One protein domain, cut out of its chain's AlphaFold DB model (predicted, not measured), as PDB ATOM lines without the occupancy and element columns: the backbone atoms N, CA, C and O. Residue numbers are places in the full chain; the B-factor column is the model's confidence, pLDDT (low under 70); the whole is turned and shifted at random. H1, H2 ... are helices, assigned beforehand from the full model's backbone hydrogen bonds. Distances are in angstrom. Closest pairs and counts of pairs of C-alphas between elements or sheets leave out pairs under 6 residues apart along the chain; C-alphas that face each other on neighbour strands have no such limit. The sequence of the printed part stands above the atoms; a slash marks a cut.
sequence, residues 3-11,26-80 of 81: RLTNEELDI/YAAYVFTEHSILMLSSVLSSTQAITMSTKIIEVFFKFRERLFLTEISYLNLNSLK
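What this domain is: This is residues 3 to 11 and 26 to 80 of the 81 residues of the protein "ORF6N domain-containing protein" of Mucilaginibacter gossypii (UniProt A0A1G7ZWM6). A lopsided helical hairpin: long H3 makes the longest axis, shorter H2 folds back beside its first part, and residues 61 to 80 stick out. Small H1 sits away from the hairpin. The printed part has 64 residues with three named helices, H1, H2, H3 in chain order, and no named strand. It is all helix, extended, with a radius of gyration of the C-alphas of 17.1 A, and spans 53 by 33 by 16 A.

How they stand to each other: H3, residues 46 to 78, touches H2, residues 33 to 42, with residues 48 to 59 alone; their closest C-alphas, Ile 49 and Ser 40, are 5.8 A apart. This hairpin's helices run opposite ways at a shallow tilt of 11 degrees. H1, residues 6 to 11, is apart from both. Every O i to N i+4 pair is within hydrogen-bond range in H1 and H3, and 4 of 6 in H2.

Where its parts are: H3 runs 48.5 A, from C-alpha 46 at (189.830, 96.128, 84.927) to C-alpha 78 at (200.115, 83.337, 130.543). H2 measures 15.0 A and H1 9.0 A.

The domain as a whole: The C-alphas farthest apart, Ser 45 and Lys 80, are 53.6 A apart. Residues 12 to 25 are not printed; C-alphas 11 and 26 are 15.0 A apart across this cut. The link from H2 to H3 is tight. No printed residue has pLDDT under 70.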
ATOM      1  N   ARG A   3     194.706 112.005 108.536       89.56
ATOM      2  CA  ARG A   3     195.699 113.044 108.267       89.56
ATOM      3  C   ARG A   3     196.987 112.700 109.006       89.56
ATOM      4  O   ARG A   3     196.920 112.384 110.188       89.56
ATOM      5  N   LEU A   4     198.117 112.790 108.311       88.94
ATOM      6  CA  LEU A   4     199.429 112.571 108.915       88.94
ATOM      7  C   LEU A   4     199.776 113.670 109.920       88.94
ATOM      8  O   LEU A   4     199.354 114.826 109.767       88.94
ATOM      9  N   THR A   5     200.587 113.319 110.912       90.38
ATOM     10  CA  THR A   5     201.235 114.308 111.780       90.38
ATOM     11  C   THR A   5     202.353 115.031 111.022       90.38
ATOM     12  O   THR A   5     202.777 114.616 109.941       90.38
ATOM     13  N   ASN A   6     202.832 116.152 111.568       85.62
ATOM     14  CA  ASN A   6     203.953 116.870 110.954       85.62
ATOM     15  C   ASN A   6     205.238 116.021 110.965       85.62
ATOM     16  O   ASN A   6     205.974 116.034 109.984       85.62
ATOM     17  N   GLU A   7     205.454 115.240 112.026       87.81
ATOM     18  CA  GLU A   7     206.603 114.337 112.169       87.81
ATOM     19  C   GLU A   7     206.584 113.226 111.111       87.81
ATOM     20  O   GLU A   7     207.572 113.006 110.412       87.81
ATOM     21  N   GLU A   8     205.434 112.569 110.925       86.69
ATOM     22  CA  GLU A   8     205.255 111.540 109.893       86.69
ATOM     23  C   GLU A   8     205.442 112.108 108.486       86.69
ATOM     24  O   GLU A   8     205.986 111.450 107.598       86.69
ATOM     25  N   LEU A   9     204.990 113.345 108.266       84.94
ATOM     26  CA  LEU A   9     205.142 114.003 106.979       84.94
ATOM     27  C   LEU A   9     206.606 114.292 106.672       84.94
ATOM     28  O   LEU A   9     207.020 114.086 105.533       84.94
ATOM     29  N   ASP A  10     207.389 114.723 107.660       83.19
ATOM     30  CA  ASP A  10     208.810 115.007 107.475       83.19
ATOM     31  C   ASP A  10     209.616 113.750 107.107       83.19
ATOM     32  O   ASP A  10     210.498 113.845 106.253       83.19
ATOM     33  N   ILE A  11     209.248 112.564 107.609       84.69
ATOM     34  CA  ILE A  11     209.839 111.276 107.178       84.69
ATOM     35  C   ILE A  11     209.599 111.018 105.682       84.69
ATOM     36  O   ILE A  11     210.445 110.452 104.990       84.69
ATOM     37  N   TYR A  26     199.536 121.862 103.994       75.06
ATOM     38  CA  TYR A  26     198.749 121.044 104.908       75.06
ATOM     39  C   TYR A  26     199.256 119.611 104.896       75.06
ATOM     40  O   TYR A  26     199.737 119.127 103.864       75.06
ATOM     41  N   ALA A  27     199.113 118.936 106.038       83.50
ATOM     42  CA  ALA A  27     199.538 117.554 106.136       83.50
ATOM     43  C   ALA A  27     198.718 116.662 105.198       83.50
ATOM     44  O   ALA A  27     197.516 116.873 105.017       83.50
ATOM     45  N   ALA A  28     199.389 115.706 104.557       84.75
ATOM     46  CA  ALA A  28     198.750 114.838 103.584       84.75
ATOM     47  C   ALA A  28     197.713 113.930 104.260       84.75
ATOM     48  O   ALA A  28     197.897 113.488 105.395       84.75
ATOM     49  N   TYR A  29     196.632 113.643 103.535       87.12
ATOM     50  CA  TYR A  29     195.694 112.594 103.909       87.12
ATOM     51  C   TYR A  29     196.115 111.292 103.246       87.12
ATOM     52  O   TYR A  29     196.376 111.259 102.042       87.12
ATOM     53  N   VAL A  30     196.151 110.228 104.036       86.44
ATOM     54  CA  VAL A  30     196.464 108.882 103.566       86.44
ATOM     55  C   VAL A  30     195.210 108.018 103.547       86.44
ATOM     56  O   VAL A  30     194.294 108.159 104.373       86.44
ATOM     57  N   PHE A  31     195.151 107.139 102.551       82.56
ATOM     58  CA  PHE A  31     194.044 106.215 102.377       82.56
ATOM     59  C   PHE A  31     194.160 105.051 103.357       82.56
ATOM     60  O   PHE A  31     195.220 104.468 103.554       82.56
ATOM     61  N   THR A  32     193.030 104.724 103.968       84.75
ATOM     62  CA  THR A  32     192.818 103.492 104.725       84.75
ATOM     63  C   THR A  32     192.172 102.453 103.815       84.75
ATOM     64  O   THR A  32     191.564 102.812 102.807       84.75
ATOM     65  N   GLU A  33     192.221 101.183 104.203       80.94
ATOM     66  CA  GLU A  33     191.604 100.055 103.487       80.94
ATOM     67  C   GLU A  33     190.191 100.362 102.951       80.94
ATOM     68  O   GLU A  33     189.944 100.306 101.750       80.94
ATOM     69  N   HIS A  34     189.296 100.837 103.822       80.62
ATOM     70  CA  HIS A  34     187.921 101.192 103.460       80.62
ATOM     71  C   HIS A  34     187.832 102.294 102.394       80.62
ATOM     72  O   HIS A  34     186.970 102.259 101.523       80.62
ATOM     73  N   SER A  35     188.737 103.275 102.419       81.94
ATOM     74  CA  SER A  35     188.746 104.332 101.401       81.94
ATOM     75  C   SER A  35     189.333 103.878 100.062       81.94
ATOM     76  O   SER A  35     189.000 104.457  99.034       81.94
ATOM     77  N   ILE A  36     190.159 102.829 100.056       81.94
ATOM     78  CA  ILE A  36     190.657 102.199  98.824       81.94
ATOM     79  C   ILE A  36     189.525 101.410  98.159       81.94
ATOM     80  O   ILE A  36     189.337 101.517  96.951       81.94
ATOM     81  N   LEU A  37     188.697 100.726  98.956       80.50
ATOM     82  CA  LEU A  37     187.468 100.085  98.482       80.50
ATOM     83  C   LEU A  37     186.465 101.095  97.888       80.50
ATOM     84  O   LEU A  37     185.844 100.837  96.863       80.50
ATOM     85  N   MET A  38     186.317 102.280  98.489       81.56
ATOM     86  CA  MET A  38     185.470 103.340  97.917       81.56
ATOM     87  C   MET A  38     186.043 103.923  96.618       81.56
ATOM     88  O   MET A  38     185.289 104.359  95.757       81.56
ATOM     89  N   LEU A  39     187.367 103.939  96.451       79.38
ATOM     90  CA  LEU A  39     188.001 104.376  95.204       79.38
ATOM     91  C   LEU A  39     187.835 103.355  94.077       79.38
ATOM     92  O   LEU A  39     187.715 103.751  92.919       79.38
ATOM     93  N   SER A  40     187.797 102.060  94.393       77.50
ATOM     94  CA  SER A  40     187.630 101.019  93.377       77.50
ATOM     95  C   SER A  40     186.261 101.049  92.700       77.50
ATOM     96  O   SER A  40     186.134 100.551  91.590       77.50
ATOM     97  N   SER A  41     185.239 101.643  93.330       76.75
ATOM     98  CA  SER A  41     183.933 101.849  92.685       76.75
ATOM     99  C   SER A  41     183.935 103.022  91.700       76.75
ATOM    100  O   SER A  41     183.181 103.008  90.731       76.75
ATOM    101  N   VAL A  42     184.799 104.018  91.919       83.31
ATOM    102  CA  VAL A  42     184.984 105.164  91.014       83.31
ATOM    103  C   VAL A  42     185.898 104.794  89.844       83.31
ATOM    104  O   VAL A  42     185.698 105.246  88.718       83.31
ATOM    105  N   LEU A  43     186.906 103.960  90.094       81.00
ATOM    106  CA  LEU A  43     187.851 103.500  89.083       81.00
ATOM    107  C   LEU A  43     187.322 102.229  88.399       81.00
ATOM    108  O   LEU A  43     187.617 101.113  88.813       81.00
ATOM    109  N   SER A  44     186.562 102.394  87.316       78.56
ATOM    110  CA  SER A  44     185.860 101.307  86.611       78.56
ATOM    111  C   SER A  44     186.723 100.452  85.668       78.56
ATOM    112  O   SER A  44     186.194  99.609  84.943       78.56
ATOM    113  N   SER A  45     188.046 100.641  85.640       89.12
ATOM    114  CA  SER A  45     188.921  99.870  84.750       89.12
ATOM    115  C   SER A  45     189.294  98.513  85.353       89.12
ATOM    116  O   SER A  45     189.556  98.393  86.549       89.12
ATOM    117  N   THR A  46     189.414  97.482  84.511       88.12
ATOM    118  CA  THR A  46     189.830  96.128  84.927       88.12
ATOM    119  C   THR A  46     191.155  96.135  85.699       88.12
ATOM    120  O   THR A  46     191.326  95.410  86.682       88.12
ATOM    121  N   GLN A  47     192.090  96.998  85.291       87.94
ATOM    122  CA  GLN A  47     193.371  97.173  85.972       87.94
ATOM    123  C   GLN A  47     193.197  97.782  87.371       87.94
ATOM    124  O   GLN A  47     193.819  97.305  88.320       87.94
ATOM    125  N   ALA A  48     192.346  98.801  87.520       84.88
ATOM    126  CA  ALA A  48     192.103  99.443  88.808       84.88
ATOM    127  C   ALA A  48     191.379  98.516  89.793       84.88
ATOM    128  O   ALA A  48     191.749  98.476  90.968       84.88
ATOM    129  N   ILE A  49     190.423  97.719  89.309       84.81
ATOM    130  CA  ILE A  49     189.747  96.684  90.103       84.81
ATOM    131  C   ILE A  49     190.780  95.679  90.627       84.81
ATOM    132  O   ILE A  49     190.886  95.470  91.833       84.81
ATOM    133  N   THR A  50     191.618  95.135  89.740       88.94
ATOM    134  CA  THR A  50     192.658  94.157  90.108       88.94
ATOM    135  C   THR A  50     193.642  94.719  91.138       88.94
ATOM    136  O   THR A  50     194.021  94.034  92.089       88.94
ATOM    137  N   MET A  51     194.069  95.970  90.958       87.25
ATOM    138  CA  MET A  51     195.005  96.621  91.873       87.25
ATOM    139  C   MET A  51     194.376  96.860  93.247       87.25
ATOM    140  O   MET A  51     195.020  96.624  94.266       87.25
ATOM    141  N   SER A  52     193.110  97.276  93.283       85.81
ATOM    142  CA  SER A  52     192.382  97.530  94.528       85.81
ATOM    143  C   SER A  52     192.229  96.258  95.361       85.81
ATOM    144  O   SER A  52     192.520  96.282  96.557       85.81
ATOM    145  N   THR A  53     191.884  95.132  94.727       87.06
ATOM    146  CA  THR A  53     191.826  93.821  95.393       87.06
ATOM    147  C   THR A  53     193.172  93.445  96.006       87.06
ATOM    148  O   THR A  53     193.239  93.127  97.190       87.06
ATOM    149  N   LYS A  54     194.268  93.571  95.245       90.38
ATOM    150  CA  LYS A  54     195.622  93.273  95.749       90.38
ATOM    151  C   LYS A  54     196.016  94.145  96.935       90.38
ATOM    152  O   LYS A  54     196.642  93.661  97.872       90.38
ATOM    153  N   ILE A  55     195.673  95.430  96.901       88.69
ATOM    154  CA  ILE A  55     195.973  96.337  98.008       88.69
ATOM    155  C   ILE A  55     195.233  95.885  99.274       88.69
ATOM    156  O   ILE A  55     195.857  95.778 100.329       88.69
ATOM    157  N   ILE A  56     193.939  95.565  99.168       87.25
ATOM    158  CA  ILE A  56     193.142  95.058 100.296       87.25
ATOM    159  C   ILE A  56     193.733  93.747 100.835       87.25
ATOM    160  O   ILE A  56     193.927  93.629 102.042       87.25
ATOM    161  N   GLU A  57     194.110  92.800  99.972       90.62
ATOM    162  CA  GLU A  57     194.752  91.540 100.386       90.62
ATOM    163  C   GLU A  57     196.034  91.761 101.199       90.62
ATOM    164  O   GLU A  57     196.283  91.062 102.184       90.62
ATOM    165  N   VAL A  58     196.861  92.733 100.802       91.94
ATOM    166  CA  VAL A  58     198.088  93.080 101.533       91.94
ATOM    167  C   VAL A  58     197.753  93.639 102.915       91.94
ATOM    168  O   VAL A  58     198.350  93.208 103.902       91.94
ATOM    169  N   PHE A  59     196.785  94.554 103.010       87.44
ATOM    170  CA  PHE A  59     196.348  95.106 104.296       87.44
ATOM    171  C   PHE A  59     195.731  94.040 105.208       87.44
ATOM    172  O   PHE A  59     196.023  94.025 106.406       87.44
ATOM    173  N   PHE A  60     194.950  93.115 104.648       89.44
ATOM    174  CA  PHE A  60     194.373  91.995 105.384       89.44
ATOM    175  C   PHE A  60     195.461  91.100 105.985       89.44
ATOM    176  O   PHE A  60     195.504  90.909 107.199       89.44
ATOM    177  N   LYS A  61     196.412  90.637 105.162       91.38
ATOM    178  CA  LYS A  61     197.550  89.816 105.620       91.38
ATOM    179  C   LYS A  61     198.411  90.537 106.652       91.38
ATOM    180  O   LYS A  61     198.946  89.912 107.566       91.38
ATOM    181  N   PHE A  62     198.567  91.852 106.515       90.44
ATOM    182  CA  PHE A  62     199.301  92.657 107.485       90.44
ATOM    183  C   PHE A  62     198.612  92.647 108.855       90.44
ATOM    184  O   PHE A  62     199.265  92.379 109.864       90.44
ATOM    185  N   ARG A  63     197.290  92.861 108.898       89.19
ATOM    186  CA  ARG A  63     196.509  92.784 110.143       89.19
ATOM    187  C   ARG A  63     196.516  91.388 110.741       89.19
ATOM    188  O   ARG A  63     196.729  91.260 111.939       89.19
ATOM    189  N   GLU A  64     196.331  90.359 109.921       92.12
ATOM    190  CA  GLU A  64     196.396  88.964 110.356       92.12
ATOM    191  C   GLU A  64     197.718  88.681 111.080       92.12
ATOM    192  O   GLU A  64     197.717  88.188 112.205       92.12
ATOM    193  N   ARG A  65     198.852  89.091 110.496       92.19
ATOM    194  CA  ARG A  65     200.160  88.938 111.148       92.19
ATOM    195  C   ARG A  65     200.275  89.714 112.452       92.19
ATOM    196  O   ARG A  65     200.834  89.177 113.406       92.19
ATOM    197  N   LEU A  66     199.776  90.948 112.512       90.94
ATOM    198  CA  LEU A  66     199.793  91.735 113.747       90.94
ATOM    199  C   LEU A  66     198.989  91.053 114.860       90.94
ATOM    200  O   LEU A  66     199.508  90.882 115.960       90.94
ATOM    201  N   PHE A  67     197.779  90.578 114.558       91.38
ATOM    202  CA  PHE A  67     196.940  89.873 115.529       91.38
ATOM    203  C   PHE A  67     197.557  88.547 115.982       91.38
ATOM    204  O   PHE A  67     197.586  88.256 117.175       91.38
ATOM    205  N   LEU A  68     198.109  87.754 115.059       90.00
ATOM    206  CA  LEU A  68     198.803  86.504 115.399       90.00
ATOM    207  C   LEU A  68     200.002  86.745 116.322       90.00
ATOM    208  O   LEU A  68     200.269  85.956 117.231       90.00
ATOM    209  N   THR A  69     200.712  87.847 116.091       90.25
ATOM    210  CA  THR A  69     201.843  88.268 116.914       90.25
ATOM    211  C   THR A  69     201.372  88.620 118.328       90.25
ATOM    212  O   THR A  69     201.922  88.113 119.302       90.25
ATOM    213  N   GLU A  70     200.303  89.407 118.454       90.38
ATOM    214  CA  GLU A  70     199.709  89.799 119.738       90.38
ATOM    215  C   GLU A  70     199.205  88.594 120.551       90.38
ATOM    216  O   GLU A  70     199.543  88.452 121.727       90.38
ATOM    217  N   ILE A  71     198.491  87.663 119.910       87.69
ATOM    218  CA  ILE A  71     198.013  86.419 120.538       87.69
ATOM    219  C   ILE A  71     199.190  85.576 121.044       87.69
ATOM    220  O   ILE A  71     199.153  85.042 122.153       87.69
ATOM    221  N   SER A  72     200.252  85.473 120.243       85.94
ATOM    222  CA  SER A  72     201.453  84.718 120.612       85.94
ATOM    223  C   SER A  72     202.139  85.316 121.846       85.94
ATOM    224  O   SER A  72     202.547  84.573 122.737       85.94
ATOM    225  N   TYR A  73     202.218  86.649 121.947       89.56
ATOM    226  CA  TYR A  73     202.752  87.328 123.133       89.56
ATOM    227  C   TYR A  73     201.894  87.110 124.384       89.56
ATOM    228  O   TYR A  73     202.440  86.853 125.458       89.56
ATOM    229  N   LEU A  74     200.566  87.166 124.259       90.62
ATOM    230  CA  LEU A  74     199.654  86.913 125.380       90.62
ATOM    231  C   LEU A  74     199.780  85.476 125.903       90.62
ATOM    232  O   LEU A  74     199.885  85.279 127.112       90.62
ATOM    233  N   ASN A  75     199.865  84.494 125.003       87.62
ATOM    234  CA  ASN A  75     200.070  83.088 125.367       87.62
ATOM    235  C   ASN A  75     201.430  82.841 126.039       87.62
ATOM    236  O   ASN A  75     201.537  82.018 126.941       87.62
ATOM    237  N   LEU A  76     202.486  83.554 125.637       87.38
ATOM    238  CA  LEU A  76     203.789  83.454 126.303       87.38
ATOM    239  C   LEU A  76     203.774  84.036 127.719       87.38
ATOM    240  O   LEU A  76     204.486  83.536 128.590       87.38
ATOM    241  N   ASN A  77     202.992  85.088 127.951       87.38
ATOM    242  CA  ASN A  77     202.882  85.710 129.268       87.38
ATOM    243  C   ASN A  77     202.008  84.889 130.223       87.38
ATOM    244  O   ASN A  77     202.329  84.823 131.405       87.38
ATOM    245  N   SER A  78     200.964  84.218 129.726       83.88
ATOM    246  CA  SER A  78     200.115  83.337 130.543       83.88
ATOM    247  C   SER A  78     200.795  82.029 130.958       83.88
ATOM    248  O   SER A  78     200.398  81.432 131.950       83.88
ATOM    249  N   LEU A  79     201.835  81.590 130.238       77.81
ATOM    250  CA  LEU A  79     202.637  80.405 130.582       77.81
ATOM    251  C   LEU A  79     203.760  80.688 131.597       77.81
ATOM    252  O   LEU A  79     204.403  79.753 132.069       77.81
ATOM    253  N   LYS A  80     204.048  81.964 131.885       74.25
ATOM    254  CA  LYS A  80     205.117  82.391 132.807       74.25
ATOM    255  C   LYS A  80     204.616  82.755 134.212       74.25
ATOM    256  O   LYS A  80     205.455  83.051 135.061       74.25
TER     257      LYS A  80